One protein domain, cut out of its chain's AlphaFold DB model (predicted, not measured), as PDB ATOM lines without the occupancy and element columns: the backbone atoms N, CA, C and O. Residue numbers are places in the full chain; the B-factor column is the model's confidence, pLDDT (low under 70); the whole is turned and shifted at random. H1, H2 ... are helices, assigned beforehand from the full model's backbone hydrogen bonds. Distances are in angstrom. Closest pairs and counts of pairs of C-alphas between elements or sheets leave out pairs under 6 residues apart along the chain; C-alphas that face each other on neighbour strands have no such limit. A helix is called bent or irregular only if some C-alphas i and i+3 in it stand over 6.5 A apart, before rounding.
ATOM      1  N   GLU A 313     149.223 221.987 193.057       74.56
ATOM      2  CA  GLU A 313     149.669 221.246 191.871       74.56
ATOM      3  C   GLU A 313     148.501 220.759 191.007       74.56
ATOM      4  O   GLU A 313     148.528 220.911 189.787       74.56
ATOM      5  N   GLN A 314     147.439 220.234 191.623       73.50
ATOM      6  CA  GLN A 314     146.236 219.797 190.913       73.50
ATOM      7  C   GLN A 314     145.467 220.975 190.298       73.50
ATOM      8  O   GLN A 314     144.938 220.850 189.195       73.50
ATOM      9  N   LYS A 315     145.443 222.138 190.964       73.69
ATOM     10  CA  LYS A 315     144.876 223.378 190.403       73.69
ATOM     11  C   LYS A 315     145.674 223.853 189.190       73.69
ATOM     12  O   LYS A 315     145.077 224.137 188.157       73.69
ATOM     13  N   ALA A 316     147.005 223.869 189.282       77.06
ATOM     14  CA  ALA A 316     147.872 224.242 188.164       77.06
ATOM     15  C   ALA A 316     147.748 223.267 186.977       77.06
ATOM     16  O   ALA A 316     147.738 223.694 185.821       77.06
ATOM     17  N   ALA A 317     147.613 221.965 187.247       77.88
ATOM     18  CA  ALA A 317     147.374 220.956 186.218       77.88
ATOM     19  C   ALA A 317     146.019 221.162 185.519       77.88
ATOM     20  O   ALA A 317     145.980 221.195 184.292       77.88
ATOM     21  N   ALA A 318     144.945 221.391 186.282       73.75
ATOM     22  CA  ALA A 318     143.612 221.657 185.739       73.75
ATOM     23  C   ALA A 318     143.549 222.974 184.939       73.75
ATOM     24  O   ALA A 318     142.889 223.051 183.904       73.75
ATOM     25  N   GLU A 319     144.259 224.021 185.374       78.56
ATOM     26  CA  GLU A 319     144.379 225.272 184.615       78.56
ATOM     27  C   GLU A 319     145.118 225.069 183.290       78.56
ATOM     28  O   GLU A 319     144.690 225.592 182.258       78.56
ATOM     29  N   LYS A 320     146.200 224.281 183.298       80.12
ATOM     30  CA  LYS A 320     146.946 223.925 182.088       80.12
ATOM     31  C   LYS A 320     146.098 223.089 181.127       80.12
ATOM     32  O   LYS A 320     146.128 223.340 179.926       80.12
ATOM     33  N   GLU A 321     145.338 222.130 181.645       80.00
ATOM     34  CA  GLU A 321     144.413 221.302 180.863       80.00
ATOM     35  C   GLU A 321     143.329 222.161 180.205       80.00
ATOM     36  O   GLU A 321     143.193 222.150 178.983       80.00
ATOM     37  N   ARG A 322     142.674 223.040 180.971       78.00
ATOM     38  CA  ARG A 322     141.681 223.988 180.445       78.00
ATOM     39  C   ARG A 322     142.263 224.948 179.400       78.00
ATOM     40  O   ARG A 322     141.584 225.323 178.444       78.00
ATOM     41  N   ALA A 323     143.512 225.384 179.575       80.69
ATOM     42  CA  ALA A 323     144.204 226.216 178.592       80.69
ATOM     43  C   ALA A 323     144.491 225.447 177.290       80.69
ATOM     44  O   ALA A 323     144.342 226.016 176.207       80.69
ATOM     45  N   ASN A 324     144.849 224.164 177.387       79.88
ATOM     46  CA  ASN A 324     145.051 223.292 176.232       79.88
ATOM     47  C   ASN A 324     143.741 223.015 175.483       79.88
ATOM     48  O   ASN A 324     143.725 223.118 174.259       79.88
ATOM     49  N   GLU A 325     142.643 222.737 176.190       80.62
ATOM     50  CA  GLU A 325     141.314 222.566 175.581       80.62
ATOM     51  C   GLU A 325     140.893 223.820 174.808       80.62
ATOM     52  O   GLU A 325     140.464 223.743 173.656       80.62
ATOM     53  N   LYS A 326     141.091 225.000 175.408       83.06
ATOM     54  CA  LYS A 326     140.805 226.277 174.746       83.06
ATOM     55  C   LYS A 326     141.664 226.485 173.496       83.06
ATOM     56  O   LYS A 326     141.178 227.026 172.508       83.06
ATOM     57  N   LEU A 327     142.936 226.086 173.532       82.00
ATOM     58  CA  LEU A 327     143.814 226.160 172.365       82.00
ATOM     59  C   LEU A 327     143.338 225.225 171.247       82.00
ATOM     60  O   LEU A 327     143.358 225.633 170.089       82.00
ATOM     61  N   LEU A 328     142.911 224.005 171.582       80.75
ATOM     62  CA  LEU A 328     142.372 223.055 170.606       80.75
ATOM     63  C   LEU A 328     141.125 223.618 169.917       80.75
ATOM     64  O   LEU A 328     141.093 223.682 168.693       80.75
ATOM     65  N   SER A 329     140.174 224.132 170.701       82.38
ATOM     66  CA  SER A 329     138.951 224.760 170.186       82.38
ATOM     67  C   SER A 329     139.252 225.934 169.245       82.38
ATOM     68  O   SER A 329     138.688 226.008 168.159       82.38
ATOM     69  N   LEU A 330     140.203 226.811 169.588       84.25
ATOM     70  CA  LEU A 330     140.600 227.913 168.698       84.25
ATOM     71  C   LEU A 330     141.244 227.423 167.389       84.25
ATOM     72  O   LEU A 330     141.097 228.071 166.351       84.25
ATOM     73  N   ARG A 331     141.981 226.303 167.420       81.94
ATOM     74  CA  ARG A 331     142.563 225.695 166.211       81.94
ATOM     75  C   ARG A 331     141.475 225.127 165.301       81.94
ATOM     76  O   ARG A 331     141.538 225.363 164.099       81.94
ATOM     77  N   GLU A 332     140.486 224.443 165.871       82.00
ATOM     78  CA  GLU A 332     139.335 223.899 165.138       82.00
ATOM     79  C   GLU A 332     138.498 225.013 164.494       82.00
ATOM     80  O   GLU A 332     138.277 224.985 163.286       82.00
ATOM     81  N   GLU A 333     138.153 226.065 165.244       83.31
ATOM     82  CA  GLU A 333     137.440 227.236 164.706       83.31
ATOM     83  C   GLU A 333     138.206 227.894 163.544       83.31
ATOM     84  O   GLU A 333     137.624 228.287 162.530       83.31
ATOM     85  N   THR A 334     139.537 227.989 163.661       82.75
ATOM     86  CA  THR A 334     140.391 228.546 162.600       82.75
ATOM     87  C   THR A 334     140.357 227.683 161.333       82.75
ATOM     88  O   THR A 334     140.352 228.224 160.223       82.75
ATOM     89  N   PHE A 335     140.327 226.357 161.482       82.12
ATOM     90  CA  PHE A 335     140.220 225.419 160.367       82.12
ATOM     91  C   PHE A 335     138.866 225.541 159.652       82.12
ATOM     92  O   PHE A 335     138.834 225.699 158.430       82.12
ATOM     93  N   GLU A 336     137.764 225.576 160.405       80.75
ATOM     94  CA  GLU A 336     136.409 225.734 159.857       80.75
ATOM     95  C   GLU A 336     136.257 227.038 159.063       80.75
ATOM     96  O   GLU A 336     135.668 227.058 157.977       80.75
ATOM     97  N   TRP A 337     136.836 228.135 159.562       81.69
ATOM     98  CA  TRP A 337     136.874 229.395 158.819       81.69
ATOM     99  C   TRP A 337     137.625 229.234 157.496       81.69
ATOM    100  O   TRP A 337     137.186 229.773 156.483       81.69
ATOM    101  N   GLY A 338     138.718 228.469 157.467       80.38
ATOM    102  CA  GLY A 338     139.461 228.141 156.247       80.38
ATOM    103  C   GLY A 338     138.613 227.439 155.179       80.38
ATOM    104  O   GLY A 338     138.620 227.859 154.017       80.38
ATOM    105  N   GLU A 339     137.829 226.429 155.554       77.00
ATOM    106  CA  GLU A 339     136.939 225.731 154.614       77.00
ATOM    107  C   GLU A 339     135.771 226.617 154.153       77.00
ATOM    108  O   GLU A 339     135.461 226.685 152.957       77.00
ATOM    109  N   ALA A 340     135.171 227.382 155.070       76.75
ATOM    110  CA  ALA A 340     134.121 228.342 154.732       76.75
ATOM    111  C   ALA A 340     134.621 229.396 153.726       76.75
ATOM    112  O   ALA A 340     133.932 229.731 152.759       76.75
ATOM    113  N   ASN A 341     135.851 229.870 153.912       82.06
ATOM    114  CA  ASN A 341     136.523 230.812 153.029       82.06
ATOM    115  C   ASN A 341     136.679 230.254 151.609       82.06
ATOM    116  O   ASN A 341     136.342 230.932 150.636       82.06
ATOM    117  N   GLN A 342     137.130 229.005 151.478       76.62
ATOM    118  CA  GLN A 342     137.236 228.328 150.186       76.62
ATOM    119  C   GLN A 342     135.880 228.287 149.462       76.62
ATOM    120  O   GLN A 342     135.795 228.661 148.287       76.62
ATOM    121  N   ALA A 343     134.813 227.885 150.162       72.94
ATOM    122  CA  ALA A 343     133.463 227.827 149.605       72.94
ATOM    123  C   ALA A 343     132.969 229.203 149.118       72.94
ATOM    124  O   ALA A 343     132.376 229.304 148.039       72.94
ATOM    125  N   GLN A 344     133.273 230.277 149.858       80.75
ATOM    126  CA  GLN A 344     132.941 231.650 149.457       80.75
ATOM    127  C   GLN A 344     133.631 232.054 148.146       80.75
ATOM    128  O   GLN A 344     132.967 232.565 147.244       80.75
ATOM    129  N   PHE A 345     134.926 231.761 147.973       79.50
ATOM    130  CA  PHE A 345     135.633 232.066 146.721       79.50
ATOM    131  C   PHE A 345     135.077 231.299 145.518       79.50
ATOM    132  O   PHE A 345     134.981 231.861 144.423       79.50
ATOM    133  N   PHE A 346     134.688 230.033 145.694       74.69
ATOM    134  CA  PHE A 346     134.023 229.270 144.634       74.69
ATOM    135  C   PHE A 346     132.667 229.877 144.259       74.69
ATOM    136  O   PHE A 346     132.366 230.021 143.069       74.69
ATOM    137  N   SER A 347     131.877 230.281 145.256       77.31
ATOM    138  CA  SER A 347     130.597 230.958 145.046       77.31
ATOM    139  C   SER A 347     130.776 232.278 144.286       77.31
ATOM    140  O   SER A 347     130.126 232.494 143.261       77.31
ATOM    141  N   MET A 348     131.735 233.115 144.701       83.12
ATOM    142  CA  MET A 348     132.067 234.375 144.023       83.12
ATOM    143  C   MET A 348     132.418 234.152 142.550       83.12
ATOM    144  O   MET A 348     131.806 234.772 141.684       83.12
ATOM    145  N   LYS A 349     133.334 233.221 142.243       77.19
ATOM    146  CA  LYS A 349     133.703 232.889 140.852       77.19
ATOM    147  C   LYS A 349     132.492 232.458 140.025       77.19
ATOM    148  O   LYS A 349     132.319 232.914 138.898       77.19
ATOM    149  N   THR A 350     131.641 231.608 140.598       78.25
ATOM    150  CA  THR A 350     130.442 231.084 139.930       78.25
ATOM    151  C   THR A 350     129.443 232.199 139.616       78.25
ATOM    152  O   THR A 350     128.936 232.291 138.495       78.25
ATOM    153  N   HIS A 351     129.191 233.091 140.575       84.75
ATOM    154  CA  HIS A 351     128.302 234.232 140.379       84.75
ATOM    155  C   HIS A 351     128.859 235.233 139.368       84.75
ATOM    156  O   HIS A 351     128.110 235.699 138.512       84.75
ATOM    157  N   MET A 352     130.162 235.517 139.401       87.12
ATOM    158  CA  MET A 352     130.786 236.438 138.447       87.12
ATOM    159  C   MET A 352     130.725 235.916 137.011       87.12
ATOM    160  O   MET A 352     130.366 236.667 136.104       87.12
ATOM    161  N   ALA A 353     130.968 234.616 136.821       76.19
ATOM    162  CA  ALA A 353     130.789 233.960 135.530       76.19
ATOM    163  C   ALA A 353     129.328 234.022 135.052       76.19
ATOM    164  O   ALA A 353     129.070 234.300 133.884       76.19
ATOM    165  N   THR A 354     128.364 233.825 135.958       84.44
ATOM    166  CA  THR A 354     126.925 233.908 135.640       84.44
ATOM    167  C   THR A 354     126.504 235.320 135.220       84.44
ATOM    168  O   THR A 354     125.651 235.480 134.352       84.44
ATOM    169  N   LEU A 355     127.106 236.347 135.822       89.56
ATOM    170  CA  LEU A 355     126.846 237.756 135.519       89.56
ATOM    171  C   LEU A 355     127.590 238.257 134.267       89.56
ATOM    172  O   LEU A 355     127.353 239.385 133.840       89.56
ATOM    173  N   GLY A 356     128.449 237.431 133.659       81.75
ATOM    174  CA  GLY A 356     129.182 237.776 132.440       81.75
ATOM    175  C   GLY A 356     130.334 238.759 132.651       81.75
ATOM    176  O   GLY A 356     130.709 239.447 131.704       81.75
ATOM    177  N   HIS A 357     130.883 238.838 133.869       79.69
ATOM    178  CA  HIS A 357     132.065 239.654 134.152       79.69
ATOM    179  C   HIS A 357     133.279 239.179 133.355       79.69
ATOM    180  O   HIS A 357     133.449 237.982 133.101       79.69
ATOM    181  N   ASP A 358     134.146 240.122 132.988       75.44
ATOM    182  CA  ASP A 358     135.390 239.776 132.315       75.44
ATOM    183  C   ASP A 358     136.435 239.204 133.295       75.44
ATOM    184  O   ASP A 358     136.282 239.204 134.524       75.44
ATOM    185  N   MET A 359     137.516 238.661 132.731       66.25
ATOM    186  CA  MET A 359     138.584 238.046 133.518       66.25
ATOM    187  C   MET A 359     139.257 239.054 134.457       66.25
ATOM    188  O   MET A 359     139.612 238.700 135.576       66.25
ATOM    189  N   HIS A 360     139.412 240.310 134.040       66.50
ATOM    190  CA  HIS A 360     140.098 241.327 134.830       66.50
ATOM    191  C   HIS A 360     139.255 241.770 136.035       66.50
ATOM    192  O   HIS A 360     139.774 241.901 137.145       66.50
ATOM    193  N   GLU A 361     137.951 241.963 135.844       72.62
ATOM    194  CA  GLU A 361     136.999 242.232 136.924       72.62
ATOM    195  C   GLU A 361     136.955 241.071 137.920       72.62
ATOM    196  O   GLU A 361     136.994 241.292 139.132       72.62
ATOM    197  N   THR A 362     136.946 239.837 137.412       75.44
ATOM    198  CA  THR A 362     136.985 238.620 138.233       75.44
ATOM    199  C   THR A 362     138.241 238.564 139.096       75.44
ATOM    200  O   THR A 362     138.137 238.423 140.316       75.44
ATOM    201  N   GLU A 363     139.421 238.763 138.511       76.56
ATOM    202  CA  GLU A 363     140.682 238.776 139.261       76.56
ATOM    203  C   GLU A 363     140.732 239.902 140.305       76.56
ATOM    204  O   GLU A 363     141.188 239.683 141.428       76.56
ATOM    205  N   TRP A 364     140.203 241.091 139.996       83.44
ATOM    206  CA  TRP A 364     140.153 242.197 140.956       83.44
ATOM    207  C   TRP A 364     139.312 241.863 142.195       83.44
ATOM    208  O   TRP A 364     139.749 242.098 143.324       83.44
ATOM    209  N   VAL A 365     138.117 241.299 142.005       84.38
ATOM    210  CA  VAL A 365     137.219 240.951 143.117       84.38
ATOM    211  C   VAL A 365     137.822 239.831 143.971       84.38
ATOM    212  O   VAL A 365     137.797 239.917 145.202       84.38
ATOM    213  N   LEU A 366     138.417 238.812 143.344       80.94
ATOM    214  CA  LEU A 366     139.098 237.731 144.063       80.94
ATOM    215  C   LEU A 366     140.312 238.246 144.841       80.94
ATOM    216  O   LEU A 366     140.522 237.850 145.987       80.94
ATOM    217  N   TRP A 367     141.073 239.175 144.263       87.62
ATOM    218  CA  TRP A 367     142.198 239.813 144.933       87.62
ATOM    219  C   TRP A 367     141.765 240.602 146.175       87.62
ATOM    220  O   TRP A 367     142.373 240.465 147.238       87.62
ATOM    221  N   GLN A 368     140.687 241.387 146.082       89.75
ATOM    222  CA  GLN A 368     140.153 242.116 147.239       89.75
ATOM    223  C   GLN A 368     139.645 241.168 148.330       89.75
ATOM    224  O   GLN A 368     139.935 241.393 149.506       89.75
ATOM    225  N   GLY A 369     138.950 240.090 147.952       84.19
ATOM    226  CA  GLY A 369     138.543 239.044 148.892       84.19
ATOM    227  C   GLY A 369     139.749 238.437 149.607       84.19
ATOM    228  O   GLY A 369     139.778 238.369 150.833       84.19
ATOM    229  N   PHE A 370     140.797 238.084 148.860       87.44
ATOM    230  CA  PHE A 370     142.018 237.506 149.420       87.44
ATOM    231  C   PHE A 370     142.688 238.446 150.430       87.44
ATOM    232  O   PHE A 370     143.051 238.024 151.531       87.44
ATOM    233  N   LEU A 371     142.817 239.734 150.099       87.94
ATOM    234  CA  LEU A 371     143.401 240.729 151.001       87.94
ATOM    235  C   LEU A 371     142.564 240.950 152.265       87.94
ATOM    236  O   LEU A 371     143.132 241.061 153.351       87.94
ATOM    237  N   ALA A 372     141.235 240.984 152.141       85.12
ATOM    238  CA  ALA A 372     140.330 241.186 153.273       85.12
ATOM    239  C   ALA A 372     140.468 240.094 154.348       85.12
ATOM    240  O   ALA A 372     140.167 240.331 155.514       85.12
ATOM    241  N   MET A 373     140.953 238.917 153.959       82.69
ATOM    242  CA  MET A 373     141.051 237.742 154.821       82.69
ATOM    243  C   MET A 373     142.477 237.532 155.317       82.69
ATOM    244  O   MET A 373     142.697 237.224 156.484       82.69
ATOM    245  N   THR A 374     143.464 237.760 154.451       85.12
ATOM    246  CA  THR A 374     144.872 237.549 154.796       85.12
ATOM    247  C   THR A 374     145.460 238.681 155.624       85.12
ATOM    248  O   THR A 374     146.193 238.407 156.570       85.12
ATOM    249  N   LEU A 375     145.139 239.948 155.341       84.81
ATOM    250  CA  LEU A 375     145.751 241.071 156.060       84.81
ATOM    251  C   LEU A 375     145.457 241.058 157.573       84.81
ATOM    252  O   LEU A 375     146.418 241.203 158.332       84.81
ATOM    253  N   PRO A 376     144.216 240.810 158.044       85.94
ATOM    254  CA  PRO A 376     143.947 240.700 159.479       85.94
ATOM    255  C   PRO A 376     144.680 239.524 160.138       85.94
ATOM    256  O   PRO A 376     145.189 239.658 161.250       85.94
ATOM    257  N   MET A 377     144.792 238.384 159.445       84.25
ATOM    258  CA  MET A 377     145.544 237.225 159.946       84.25
ATOM    259  C   MET A 377     147.035 237.548 160.098       84.25
ATOM    260  O   MET A 377     147.637 237.245 161.128       84.25
ATOM    261  N   LEU A 378     147.625 238.204 159.092       84.06
ATOM    262  CA  LEU A 378     149.026 238.627 159.113       84.06
ATOM    263  C   LEU A 378     149.296 239.673 160.207       84.06
ATOM    264  O   LEU A 378     150.361 239.654 160.823       84.06
ATOM    265  N   GLU A 379     148.338 240.561 160.480       81.50
ATOM    266  CA  GLU A 379     148.411 241.499 161.603       81.50
ATOM    267  C   GLU A 379     148.384 240.762 162.951       81.50
ATOM    268  O   GLU A 379     149.215 241.047 163.816       81.50
ATOM    269  N   GLY A 380     147.509 239.761 163.100       78.56
ATOM    270  CA  GLY A 380     147.367 238.970 164.326       78.56
ATOM    271  C   GLY A 380     148.619 238.180 164.723       78.56
ATOM    272  O   GLY A 380     148.931 238.083 165.911       78.56
ATOM    273  N   ILE A 381     149.378 237.654 163.755       82.50
ATOM    274  CA  ILE A 381     150.632 236.917 164.023       82.50
ATOM    275  C   ILE A 381     151.865 237.825 164.160       82.50
ATOM    276  O   ILE A 381     152.919 237.373 164.616       82.50
ATOM    277  N   GLY A 382     151.738 239.102 163.795       78.56
ATOM    278  CA  GLY A 382     152.802 240.098 163.847       78.56
ATOM    279  C   GLY A 382     153.671 240.149 162.580       78.56
ATOM    280  O   GLY A 382     153.885 239.141 161.903       78.56
ATOM    281  N   PRO A 383     154.241 241.325 162.256       71.31
ATOM    282  CA  PRO A 383     154.815 241.615 160.939       71.31
ATOM    283  C   PRO A 383     156.063 240.791 160.592       71.31
ATOM    284  O   PRO A 383     156.287 240.472 159.427       71.31
ATOM    285  N   GLU A 384     156.875 240.423 161.584       72.81
ATOM    286  CA  GLU A 384     158.064 239.591 161.366       72.81
ATOM    287  C   GLU A 384     157.678 238.150 161.017       72.81
ATOM    288  O   GLU A 384     158.195 237.583 160.053       72.81
ATOM    289  N   ARG A 385     156.709 237.580 161.747       76.56
ATOM    290  CA  ARG A 385     156.180 236.236 161.482       76.56
ATOM    291  C   ARG A 385     155.375 236.193 160.193       76.56
ATOM    292  O   ARG A 385     155.541 235.248 159.436       76.56
ATOM    293  N   ALA A 386     154.612 237.239 159.885       78.44
ATOM    294  CA  ALA A 386     153.873 237.366 158.632       78.44
ATOM    295  C   ALA A 386     154.759 237.134 157.400       78.44
ATOM    296  O   ALA A 386     154.426 236.326 156.535       78.44
ATOM    297  N   VAL A 387     155.930 237.775 157.342       78.56
ATOM    298  CA  VAL A 387     156.865 237.595 156.220       78.56
ATOM    299  C   VAL A 387     157.427 236.173 156.177       78.56
ATOM    300  O   VAL A 387     157.559 235.601 155.096       78.56
ATOM    301  N   MET A 388     157.750 235.591 157.333       79.94
ATOM    302  CA  MET A 388     158.251 234.217 157.413       79.94
ATOM    303  C   MET A 388     157.196 233.198 156.949       79.94
ATOM    304  O   MET A 388     157.512 232.301 156.173       79.94
ATOM    305  N   TYR A 389     155.937 233.381 157.352       84.12
ATOM    306  CA  TYR A 389     154.813 232.502 157.014       84.12
ATOM    307  C   TYR A 389     154.495 232.564 155.520       84.12
ATOM    308  O   TYR A 389     154.338 231.522 154.888       84.12
ATOM    309  N   LEU A 390     154.496 233.764 154.927       85.56
ATOM    310  CA  LEU A 390     154.305 233.929 153.484       85.56
ATOM    311  C   LEU A 390     155.430 233.277 152.671       85.56
ATOM    312  O   LEU A 390     155.155 232.634 151.662       85.56
ATOM    313  N   LYS A 391     156.688 233.399 153.114       81.62
ATOM    314  CA  LYS A 391     157.828 232.746 152.449       81.62
ATOM    315  C   LYS A 391     157.770 231.226 152.552       81.62
ATOM    316  O   LYS A 391     158.033 230.552 151.560       81.62
ATOM    317  N   LYS A 392     157.416 230.692 153.724       84.06
ATOM    318  CA  LYS A 392     157.237 229.249 153.902       84.06
ATOM    319  C   LYS A 392     156.117 228.738 153.003       84.06
ATOM    320  O   LYS A 392     156.352 227.812 152.238       84.06
ATOM    321  N   LEU A 393     154.958 229.399 153.004       86.19
ATOM    322  CA  LEU A 393     153.841 229.049 152.124       86.19
ATOM    323  C   LEU A 393     154.244 229.089 150.641       86.19
ATOM    324  O   LEU A 393     153.928 228.166 149.899       86.19
ATOM    325  N   GLN A 394     154.984 230.116 150.215       81.88
ATOM    326  CA  GLN A 394     155.514 230.202 148.851       81.88
ATOM    327  C   GLN A 394     156.434 229.018 148.508       81.88
ATOM    328  O   GLN A 394     156.383 228.515 147.390       81.88
ATOM    329  N   GLY A 395     157.270 228.580 149.454       79.06
ATOM    330  CA  GLY A 395     158.143 227.417 149.290       79.06
ATOM    331  C   GLY A 395     157.370 226.103 149.175       79.06
ATOM    332  O   GLY A 395     157.622 225.338 148.251       79.06
ATOM    333  N   GLU A 396     156.399 225.866 150.059       81.88
ATOM    334  CA  GLU A 396     155.564 224.651 150.051       81.88
ATOM    335  C   GLU A 396     154.717 224.543 148.769       81.88
ATOM    336  O   GLU A 396     154.492 223.450 148.252       81.88
ATOM    337  N   LEU A 397     154.285 225.682 148.216       84.38
ATOM    338  CA  LEU A 397     153.513 225.755 146.971       84.38
ATOM    339  C   LEU A 397     154.370 225.709 145.696       84.38
ATOM    340  O   LEU A 397     153.830 225.812 144.595       84.38
ATOM    341  N   LYS A 398     155.696 225.571 145.808       77.94
ATOM    342  CA  LYS A 398     156.580 225.491 144.638       77.94
ATOM    343  C   LYS A 398     156.331 224.222 143.821       77.94
ATOM    344  O   LYS A 398     156.284 224.290 142.596       77.94
ATOM    345  N   ASP A 399     156.144 223.102 144.516       77.31
ATOM    346  CA  ASP A 399     156.009 221.768 143.917       77.31
ATOM    347  C   ASP A 399     154.613 221.152 144.148       77.31
ATOM    348  O   ASP A 399     154.335 220.036 143.707       77.31
ATOM    349  N   LYS A 400     153.719 221.874 144.841       81.38
ATOM    350  CA  LYS A 400     152.375 221.419 145.224       81.38
ATOM    351  C   LYS A 400     151.332 222.485 144.911       81.38
ATOM    352  O   LYS A 400     151.544 223.677 145.117       81.38
ATOM    353  N   THR A 401     150.157 222.057 144.466       80.81
ATOM    354  CA  THR A 401     148.983 222.937 144.395       80.81
ATOM    355  C   THR A 401     148.447 223.233 145.803       80.81
ATOM    356  O   THR A 401     148.615 222.405 146.703       80.81
ATOM    357  N   PRO A 402     147.728 224.353 146.012       81.31
ATOM    358  CA  PRO A 402     147.090 224.639 147.299       81.31
ATOM    359  C   PRO A 402     146.180 223.512 147.798       81.31
ATOM    360  O   PRO A 402     146.145 223.251 148.991       81.31
ATOM    361  N   ALA A 403     145.490 222.814 146.891       79.12
ATOM    362  CA  ALA A 403     144.642 221.677 147.243       79.12
ATOM    363  C   ALA A 403     145.456 220.468 147.734       79.12
ATOM    364  O   ALA A 403     145.075 219.844 148.715       79.12
ATOM    365  N   GLN A 404     146.589 220.165 147.091       83.62
ATOM    366  CA  GLN A 404     147.481 219.081 147.524       83.62
ATOM    367  C   GLN A 404     148.108 219.377 148.885       83.62
ATOM    368  O   GLN A 404     148.140 218.502 149.740       83.62
ATOM    369  N   LEU A 405     148.567 220.615 149.097       84.38
ATOM    370  CA  LEU A 405     149.118 221.030 150.386       84.38
ATOM    371  C   LEU A 405     148.049 220.999 151.490       84.38
ATOM    372  O   LEU A 405     148.336 220.568 152.601       84.38
ATOM    373  N   TRP A 406     146.821 221.427 151.186       83.38
ATOM    374  CA  TRP A 406     145.701 221.367 152.128       83.38
ATOM    375  C   TRP A 406     145.377 219.931 152.545       83.38
ATOM    376  O   TRP A 406     145.239 219.664 153.731       83.38
ATOM    377  N   GLU A 407     145.322 219.006 151.586       83.50
ATOM    378  CA  GLU A 407     145.042 217.589 151.841       83.50
ATOM    379  C   GLU A 407     146.168 216.900 152.633       83.50
ATOM    380  O   GLU A 407     145.907 216.074 153.498       83.50
ATOM    381  N   GLU A 408     147.427 217.262 152.379       83.75
ATOM    382  CA  GLU A 408     148.579 216.738 153.124       83.75
ATOM    383  C   GLU A 408     148.605 217.217 154.579       83.75
ATOM    384  O   GLU A 408     148.934 216.447 155.482       83.75
ATOM    385  N   LEU A 409     148.264 218.487 154.812       82.06
ATOM    386  CA  LEU A 409     148.200 219.056 156.157       82.06
ATOM    387  C   LEU A 409     146.966 218.569 156.919       82.06
ATOM    388  O   LEU A 409     147.023 218.407 158.134       82.06
ATOM    389  N   HIS A 410     145.866 218.320 156.215       82.75
ATOM    390  CA  HIS A 410     144.581 217.956 156.797       82.75
ATOM    391  C   HIS A 410     144.052 216.670 156.157       82.75
ATOM    392  O   HIS A 410     143.042 216.716 155.447       82.75
ATOM    393  N   PRO A 411     144.727 215.527 156.389       78.94
ATOM    394  CA  PRO A 411     144.328 214.264 155.787       78.94
ATOM    395  C   PRO A 411     142.918 213.881 156.241       78.94
ATOM    396  O   PRO A 411     142.558 214.063 157.412       78.94
ATOM    397  N   ASP A 412     142.126 213.351 155.310       74.19
ATOM    398  CA  ASP A 412     140.804 212.810 155.607       74.19
ATOM    399  C   ASP A 412     140.929 211.536 156.453       74.19
ATOM    400  O   ASP A 412     141.638 210.589 156.092       74.19
ATOM    401  N   ILE A 413     140.267 211.518 157.607       73.25
ATOM    402  CA  ILE A 413     140.228 210.359 158.495       73.25
ATOM    403  C   ILE A 413     138.945 209.595 158.170       73.25
ATOM    404  O   ILE A 413     137.847 210.133 158.332       73.25
ATOM    405  N   GLU A 414     139.074 208.337 157.729       60.59
ATOM    406  CA  GLU A 414     137.936 207.496 157.327       60.59
ATOM    407  C   GLU A 414     136.797 207.539 158.365       60.59
ATOM    408  O   GLU A 414     136.910 207.028 159.478       60.59
ATOM    409  N   GLY A 415     135.676 208.162 157.980       56.81
ATOM    410  CA  GLY A 415     134.458 208.257 158.790       56.81
ATOM    411  C   GLY A 415     134.406 209.396 159.819       56.81
ATOM    412  O   GLY A 415     133.359 209.558 160.445       56.81
ATOM    413  N   ALA A 416     135.472 210.190 159.979       59.50
ATOM    414  CA  ALA A 416     135.548 211.306 160.933       59.50
ATOM    415  C   ALA A 416     135.754 212.689 160.278       59.50
ATOM    416  O   ALA A 416     135.614 213.703 160.961       59.50
ATOM    417  N   GLY A 417     136.020 212.740 158.969       67.12
ATOM    418  CA  GLY A 417     136.311 213.976 158.239       67.12
ATOM    419  C   GLY A 417     137.783 214.386 158.343       67.12
ATOM    420  O   GLY A 417     138.613 213.671 158.909       67.12
ATOM    421  N   ARG A 418     138.126 215.554 157.783       73.56
ATOM    422  CA  ARG A 418     139.505 216.057 157.766       73.56
ATOM    423  C   ARG A 418     140.007 216.421 159.156       73.56
ATOM    424  O   ARG A 418     139.312 217.071 159.935       73.56
ATOM    425  N   ASN A 419     141.261 216.070 159.435       76.94
ATOM    426  CA  ASN A 419     141.910 216.450 160.682       76.94
ATOM    427  C   ASN A 419     142.160 217.970 160.749       76.94
ATOM    428  O   ASN A 419     143.093 218.480 160.127       76.94
TER     429      ASN A 419
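AT A GLANCE: This is residues 313 to 419 of the 430 residues of the protein "ParB-like partition proteins" of Acidovorax sp. (strain JS42) (UniProt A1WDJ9). A helical hairpin with arms of unequal length, the very long straight helix H1 and the shorter H2 folded back beside its later part, is followed by two shorter helices, H3 and H4, that continue in a loose, open curve. H3 turns off steeply at the end of H2 and H4 turns again, about perpendicular to H3, while residues 313 to 331 of H1 stick out as a free arm and residues 412 to 417 stick out as a small loop near the other end of the printed part. The form is open and few of its parts meet: H4 touches no helix, and H3 touches H2 only at the corner by their link. The printed part has 107 residues with four named helices in the order H1, H2, H3, H4 and no named strand, and its class is all helix. It is loose, with a radius of gyration of the C-alphas of 18.2 A, and elongated, with spans of 64 by 39 by 28 A.

IN THESE COORDINATES: H1 covers residues 313 to 354 and is the longest helix, 62.0 A from first to last C-alpha; it begins at C-alpha 313 at (149.669, 221.246, 191.871) and ends at C-alpha 354 at (126.925, 233.908, 135.640). H2 covers residues 359 to 381 and measures 32.8 A. It has a kink of 25 degrees near residue 371; it is neither bent nor irregular, but only just, as C-alphas 373 and 376 are 6.2 A apart. H3 covers residues 383 to 396, 20.2 A long, beginning at C-alpha 383 at (154.815, 241.615, 160.939). H4 covers residues 402 to 409, 10.5 A long, and ends at C-alpha 409 at (148.200, 219.056, 156.157).

HOW THE PARTS SIT: H1 and H2 form a helical hairpin, two helices that follow each other and run opposite ways, at a shallow tilt of 10 degrees. They touch with residues 345 to 352 of H1 and 362 to 369 of H2 alone; their closest C-alphas are those of Met 352 and Thr 362, 6.6 A apart. H2 and H3 touch only at the corner by their link, and only just, with 3 pairs of C-alphas within 8 A. The closest C-alphas there are those of Leu 378 and Ala 386, 5.0 A apart, and the two helices run opposite ways at a steep tilt of 54 degrees. H3 and H4 are close but not clearly touching: their closest C-alphas, those of Glu 396 and Leu 405, are 7.4 A apart, and their lines are about perpendicular at 82 degrees. H1 and H3, H1 and H4, and H2 and H4 are apart. In H1, H3 and H4 every O i to N i+4 pair is within hydrogen-bond range; in H2 it is 17 of 19. After H4, residues 412 to 413 pair with residues 417 to 418, antiparallel, in stretches too short to bear a name.

THE WHOLE: The two C-alphas farthest apart are those of Glu 313 and Gly 356, 65.0 A, while those of Glu 313 and Asn 419, the first and last printed, are 32.5 A apart. Without the stretches that stand free, residues 313 to 331 and 412 to 417, the body has 82 residues and spans 39 by 30 by 28 A, with a radius of gyration of 14.6 A. The printed part has no cut. The links from H1 to H2, H2 to H3 and H3 to H4 are tight, with 4, 1 and 5 residues between the helices. The mean pLDDT of the printed part is 79.6; the model's confidence is under 70 at residues 359 to 360 and 414 to 417.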